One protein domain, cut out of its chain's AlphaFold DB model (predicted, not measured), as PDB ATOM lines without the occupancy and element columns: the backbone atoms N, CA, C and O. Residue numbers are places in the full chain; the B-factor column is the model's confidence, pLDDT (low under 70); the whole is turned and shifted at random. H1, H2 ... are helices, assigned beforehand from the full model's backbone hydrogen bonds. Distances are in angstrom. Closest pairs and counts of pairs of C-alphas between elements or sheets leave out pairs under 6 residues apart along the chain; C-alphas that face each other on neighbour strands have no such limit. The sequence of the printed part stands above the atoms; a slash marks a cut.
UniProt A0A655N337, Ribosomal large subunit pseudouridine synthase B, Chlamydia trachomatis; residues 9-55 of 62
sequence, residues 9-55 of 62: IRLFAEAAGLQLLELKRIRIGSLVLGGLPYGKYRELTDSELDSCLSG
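This is residues 9 to 55 of the 62 residues of the protein "Ribosomal large subunit pseudouridine synthase B" of Chlamydia trachomatis (UniProt A0A655N337). Little regular structure is seen here: a short helix near each end, H1 and H2, is joined by a long winding stretch that folds back at residues 27 to 32, and from it residues 35 to 40 stick out. The printed part has 47 residues, with two named helices, H1 then H2, and no named strand; the class is all helix, with only 15 residues in named elements. It is extended, with a radius of gyration of the C-alphas of 15.1 A, and flat, spanning 43 by 26 by 12 A.

H1, residues 9 to 15, and H2, residues 46 to 53, are apart, with no C-alpha of the one within 8 A of the other. Between them, residues 27 to 28 pair with residues 31 to 32, antiparallel. Residues 35 to 40 stand free. In H1 and H2 every O i to N i+4 pair is within hydrogen-bond range.

H1 begins at C-alpha 9 (-181.083, 110.926, 47.197) and is 9.9 A long from first to last C-alpha. H2 is 10.5 A long and ends at C-alpha 53 (-184.610, 87.634, 34.666).

The C-alphas of Gly 17 and Asp 46, the two farthest apart, are 43.2 A apart. The link from H1 to H2 is long, 30 residues. The printed part has no cut. Only residue 55 has a pLDDT under 70.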
ATOM      1  N   ILE A   9    -181.265 109.772  48.095       95.19
ATOM      2  CA  ILE A   9    -181.083 110.926  47.197       95.19
ATOM      3  C   ILE A   9    -181.515 112.242  47.865       95.19
ATOM      4  O   ILE A   9    -180.905 113.283  47.634       95.19
ATOM      5  N   ARG A  10    -182.559 112.209  48.704       96.06
ATOM      6  CA  ARG A  10    -183.047 113.408  49.403       96.06
ATOM      7  C   ARG A  10    -182.051 113.859  50.469       96.06
ATOM      8  O   ARG A  10    -181.763 115.043  50.547       96.06
ATOM      9  N   LEU A  11    -181.490 112.907  51.218       96.00
ATOM     10  CA  LEU A  11    -180.458 113.162  52.222       96.00
ATOM     11  C   LEU A  11    -179.179 113.717  51.584       96.00
ATOM     12  O   LEU A  11    -178.556 114.607  52.150       96.00
ATOM     13  N   PHE A  12    -178.804 113.249  50.389       96.19
ATOM     14  CA  PHE A  12    -177.670 113.817  49.654       96.19
ATOM     15  C   PHE A  12    -177.913 115.264  49.222       96.19
ATOM     16  O   PHE A  12    -177.029 116.100  49.395       96.19
ATOM     17  N   ALA A  13    -179.099 115.573  48.688       96.38
ATOM     18  CA  ALA A  13    -179.450 116.943  48.320       96.38
ATOM     19  C   ALA A  13    -179.436 117.876  49.544       96.38
ATOM     20  O   ALA A  13    -178.841 118.948  49.486       96.38
ATOM     21  N   GLU A  14    -180.013 117.433  50.665       96.69
ATOM     22  CA  GLU A  14    -180.013 118.170  51.931       96.69
ATOM     23  C   GLU A  14    -178.594 118.408  52.464       96.69
ATOM     24  O   GLU A  14    -178.242 119.540  52.786       96.69
ATOM     25  N   ALA A  15    -177.747 117.372  52.486       97.44
ATOM     26  CA  ALA A  15    -176.356 117.481  52.927       97.44
ATOM     27  C   ALA A  15    -175.522 118.428  52.043       97.44
ATOM     28  O   ALA A  15    -174.585 119.059  52.527       97.44
ATOM     29  N   ALA A  16    -175.874 118.547  50.761       97.56
ATOM     30  CA  ALA A  16    -175.270 119.498  49.832       97.56
ATOM     31  C   ALA A  16    -175.874 120.916  49.918       97.56
ATOM     32  O   ALA A  16    -175.447 121.800  49.178       97.56
ATOM     33  N   GLY A  17    -176.869 121.147  50.785       97.62
ATOM     34  CA  GLY A  17    -177.557 122.435  50.919       97.62
ATOM     35  C   GLY A  17    -178.473 122.778  49.739       97.62
ATOM     36  O   GLY A  17    -178.768 123.949  49.505       97.62
ATOM     37  N   LEU A  18    -178.910 121.776  48.973       97.56
ATOM     38  CA  LEU A  18    -179.760 121.947  47.799       97.56
ATOM     39  C   LEU A  18    -181.235 121.715  48.145       97.56
ATOM     40  O   LEU A  18    -181.592 120.734  48.799       97.56
ATOM     41  N   GLN A  19    -182.117 122.573  47.629       95.38
ATOM     42  CA  GLN A  19    -183.555 122.303  47.638       95.38
ATOM     43  C   GLN A  19    -183.927 121.331  46.518       95.38
ATOM     44  O   GLN A  19    -183.676 121.579  45.338       95.38
ATOM     45  N   LEU A  20    -184.577 120.230  46.892       95.88
ATOM     46  CA  LEU A  20    -185.095 119.252  45.946       95.88
ATOM     47  C   LEU A  20    -186.490 119.672  45.461       95.88
ATOM     48  O   LEU A  20    -187.439 119.657  46.242       95.88
ATOM     49  N   LEU A  21    -186.614 120.010  44.176       96.56
ATOM     50  CA  LEU A  21    -187.887 120.416  43.565       96.56
ATOM     51  C   LEU A  21    -188.718 119.211  43.103       96.56
ATOM     52  O   LEU A  21    -189.872 119.054  43.488       96.56
ATOM     53  N   GLU A  22    -188.115 118.329  42.304       95.75
ATOM     54  CA  GLU A  22    -188.746 117.110  41.801       95.75
ATOM     55  C   GLU A  22    -187.731 115.963  41.813       95.75
ATOM     56  O   GLU A  22    -186.554 116.143  41.502       95.75
ATOM     57  N   LEU A  23    -188.195 114.762  42.162       95.44
ATOM     58  CA  LEU A  23    -187.414 113.537  42.041       95.44
ATOM     59  C   LEU A  23    -188.212 112.503  41.255       95.44
ATOM     60  O   LEU A  23    -189.177 111.931  41.761       95.44
ATOM     61  N   LYS A  24    -187.768 112.238  40.026       94.56
ATOM     62  CA  LYS A  24    -188.397 111.281  39.115       94.56
ATOM     63  C   LYS A  24    -187.436 110.147  38.777       94.56
ATOM     64  O   LYS A  24    -186.324 110.374  38.311       94.56
ATOM     65  N   ARG A  25    -187.881 108.904  38.966       95.56
ATOM     66  CA  ARG A  25    -187.129 107.718  38.538       95.56
ATOM     67  C   ARG A  25    -187.444 107.412  37.078       95.56
ATOM     68  O   ARG A  25    -188.561 107.027  36.757       95.56
ATOM     69  N   ILE A  26    -186.448 107.570  36.211       95.88
ATOM     70  CA  ILE A  26    -186.595 107.392  34.755       95.88
ATOM     71  C   ILE A  26    -186.147 106.015  34.243       95.88
ATOM     72  O   ILE A  26    -186.447 105.666  33.105       95.88
ATOM     73  N   ARG A  27    -185.414 105.239  35.052       94.31
ATOM     74  CA  ARG A  27    -184.834 103.945  34.664       94.31
ATOM     75  C   ARG A  27    -184.687 103.015  35.869       94.31
ATOM     76  O   ARG A  27    -184.418 103.490  36.974       94.31
ATOM     77  N   ILE A  28    -184.827 101.711  35.641       93.00
ATOM     78  CA  ILE A  28    -184.503 100.633  36.586       93.00
ATOM     79  C   ILE A  28    -183.762  99.542  35.806       93.00
ATOM     80  O   ILE A  28    -184.363  98.869  34.976       93.00
ATOM     81  N   GLY A  29    -182.460  99.377  36.048       90.62
ATOM     82  CA  GLY A  29    -181.644  98.450  35.256       90.62
ATOM     83  C   GLY A  29    -181.701  98.790  33.760       90.62
ATOM     84  O   GLY A  29    -181.426  99.929  33.379       90.62
ATOM     85  N   SER A  30    -182.084  97.814  32.938       90.31
ATOM     86  CA  SER A  30    -182.329  97.952  31.492       90.31
ATOM     87  C   SER A  30    -183.661  98.636  31.149       90.31
ATOM     88  O   SER A  30    -183.811  99.143  30.040       90.31
ATOM     89  N   LEU A  31    -184.621  98.700  32.080       93.00
ATOM     90  CA  LEU A  31    -185.955  99.247  31.827       93.00
ATOM     91  C   LEU A  31    -185.956 100.774  31.872       93.00
ATOM     92  O   LEU A  31    -185.558 101.377  32.872       93.00
ATOM     93  N   VAL A  32    -186.479 101.409  30.825       94.38
ATOM     94  CA  VAL A  32    -186.580 102.871  30.705       94.38
ATOM     95  C   VAL A  32    -188.049 103.299  30.690       94.38
ATOM     96  O   VAL A  32    -188.876 102.679  30.027       94.38
ATOM     97  N   LEU A  33    -188.377 104.381  31.407       94.06
ATOM     98  CA  LEU A  33    -189.743 104.918  31.499       94.06
ATOM     99  C   LEU A  33    -190.274 105.410  30.140       94.06
ATOM    100  O   LEU A  33    -191.460 105.269  29.846       94.06
ATOM    101  N   GLY A  34    -189.394 105.986  29.315       91.88
ATOM    102  CA  GLY A  34    -189.740 106.501  27.991       91.88
ATOM    103  C   GLY A  34    -190.863 107.541  28.050       91.88
ATOM    104  O   GLY A  34    -190.841 108.442  28.888       91.88
ATOM    105  N   GLY A  35    -191.847 107.399  27.161       93.81
ATOM    106  CA  GLY A  35    -193.017 108.276  27.062       93.81
ATOM    107  C   GLY A  35    -194.240 107.827  27.868       93.81
ATOM    108  O   GLY A  35    -195.340 108.285  27.570       93.81
ATOM    109  N   LEU A  36    -194.099 106.915  28.840       94.38
ATOM    110  CA  LEU A  36    -195.239 106.422  29.619       94.38
ATOM    111  C   LEU A  36    -195.883 107.566  30.433       94.38
ATOM    112  O   LEU A  36    -195.201 108.176  31.266       94.38
ATOM    113  N   PRO A  37    -197.184 107.864  30.235       95.12
ATOM    114  CA  PRO A  37    -197.857 108.920  30.984       95.12
ATOM    115  C   PRO A  37    -197.976 108.594  32.476       95.12
ATOM    116  O   PRO A  37    -198.039 107.430  32.879       95.12
ATOM    117  N   TYR A  38    -198.073 109.633  33.307       95.06
ATOM    118  CA  TYR A  38    -198.292 109.470  34.745       95.06
ATOM    119  C   TYR A  38    -199.566 108.657  35.029       95.06
ATOM    120  O   TYR A  38    -200.611 108.870  34.415       95.06
ATOM    121  N   GLY A  39    -199.468 107.711  35.967       96.44
ATOM    122  CA  GLY A  39    -200.581 106.843  36.368       96.44
ATOM    123  C   GLY A  39    -200.932 105.733  35.372       96.44
ATOM    124  O   GLY A  39    -201.901 105.011  35.594       96.44
ATOM    125  N   LYS A  40    -200.174 105.580  34.279       96.81
ATOM    126  CA  LYS A  40    -200.335 104.478  33.324       96.81
ATOM    127  C   LYS A  40    -199.286 103.394  33.551       96.81
ATOM    128  O   LYS A  40    -198.222 103.649  34.109       96.81
ATOM    129  N   TYR A  41    -199.603 102.193  33.086       95.69
ATOM    130  CA  TYR A  41    -198.681 101.068  32.990       95.69
ATOM    131  C   TYR A  41    -198.721 100.506  31.568       95.69
ATOM    132  O   TYR A  41    -199.623 100.821  30.788       95.69
ATOM    133  N   ARG A  42    -197.721  99.696  31.238       94.81
ATOM    134  CA  ARG A  42    -197.672  98.892  30.019       94.81
ATOM    135  C   ARG A  42    -197.118  97.519  30.361       94.81
ATOM    136  O   ARG A  42    -196.382  97.395  31.340       94.81
ATOM    137  N   GLU A  43    -197.426  96.542  29.526       95.75
ATOM    138  CA  GLU A  43    -196.771  95.242  29.592       95.75
ATOM    139  C   GLU A  43    -195.293  95.357  29.192       95.75
ATOM    140  O   GLU A  43    -194.890  96.237  28.410       95.75
ATOM    141  N   LEU A  44    -194.483  94.476  29.771       93.44
ATOM    142  CA  LEU A  44    -193.095  94.296  29.368       93.44
ATOM    143  C   LEU A  44    -193.049  93.493  28.069       93.44
ATOM    144  O   LEU A  44    -193.850  92.586  27.858       93.44
ATOM    145  N   THR A  45    -192.097  93.827  27.207       93.19
ATOM    146  CA  THR A  45    -191.778  92.982  26.052       93.19
ATOM    147  C   THR A  45    -190.987  91.753  26.500       93.19
ATOM    148  O   THR A  45    -190.318  91.797  27.535       93.19
ATOM    149  N   ASP A  46    -190.997  90.681  25.708       93.31
ATOM    150  CA  ASP A  46    -190.241  89.461  26.028       93.31
ATOM    151  C   ASP A  46    -188.746  89.755  26.242       93.31
ATOM    152  O   ASP A  46    -188.147  89.302  27.213       93.31
ATOM    153  N   SER A  47    -188.157  90.633  25.421       90.25
ATOM    154  CA  SER A  47    -186.757  91.056  25.573       90.25
ATOM    155  C   SER A  47    -186.489  91.812  26.880       90.25
ATOM    156  O   SER A  47    -185.424  91.675  27.484       90.25
ATOM    157  N   GLU A  48    -187.443  92.624  27.337       91.56
ATOM    158  CA  GLU A  48    -187.340  93.323  28.619       91.56
ATOM    159  C   GLU A  48    -187.478  92.351  29.790       91.56
ATOM    160  O   GLU A  48    -186.729  92.466  30.765       91.56
ATOM    161  N   LEU A  49    -188.382  91.377  29.679       91.69
ATOM    162  CA  LEU A  49    -188.563  90.324  30.671       91.69
ATOM    163  C   LEU A  49    -187.282  89.491  30.812       91.69
ATOM    164  O   LEU A  49    -186.766  89.338  31.921       91.69
ATOM    165  N   ASP A  50    -186.701  89.072  29.689       90.25
ATOM    166  CA  ASP A  50    -185.421  88.367  29.644       90.25
ATOM    167  C   ASP A  50    -184.299  89.193  30.276       90.25
ATOM    168  O   ASP A  50    -183.483  88.667  31.033       90.25
ATOM    169  N   SER A  51    -184.260  90.504  30.026       88.38
ATOM    170  CA  SER A  51    -183.248  91.383  30.625       88.38
ATOM    171  C   SER A  51    -183.380  91.499  32.150       88.38
ATOM    172  O   SER A  51    -182.375  91.624  32.849       88.38
ATOM    173  N   CYS A  52    -184.603  91.408  32.682       87.25
ATOM    174  CA  CYS A  52    -184.851  91.425  34.122       87.25
ATOM    175  C   CYS A  52    -184.470  90.095  34.780       87.25
ATOM    176  O   CYS A  52    -183.916  90.086  35.879       87.25
ATOM    177  N   LEU A  53    -184.776  88.978  34.115       86.31
ATOM    178  CA  LEU A  53    -184.610  87.634  34.666       86.31
ATOM    179  C   LEU A  53    -183.198  87.075  34.477       86.31
ATOM    180  O   LEU A  53    -182.704  86.345  35.332       86.31
ATOM    181  N   SER A  54    -182.527  87.414  33.376       73.44
ATOM    182  CA  SER A  54    -181.238  86.807  33.023       73.44
ATOM    183  C   SER A  54    -180.047  87.344  33.819       73.44
ATOM    184  O   SER A  54    -178.935  86.847  33.644       73.44
ATOM    185  N   GLY A  55    -180.231  88.356  34.676       58.16
ATOM    186  CA  GLY A  55    -179.154  88.954  35.478       58.16
ATOM    187  C   GLY A  55    -178.003  89.544  34.648       58.16
ATOM    188  O   GLY A  55    -177.005  89.999  35.208       58.16
TER     189      GLY A  55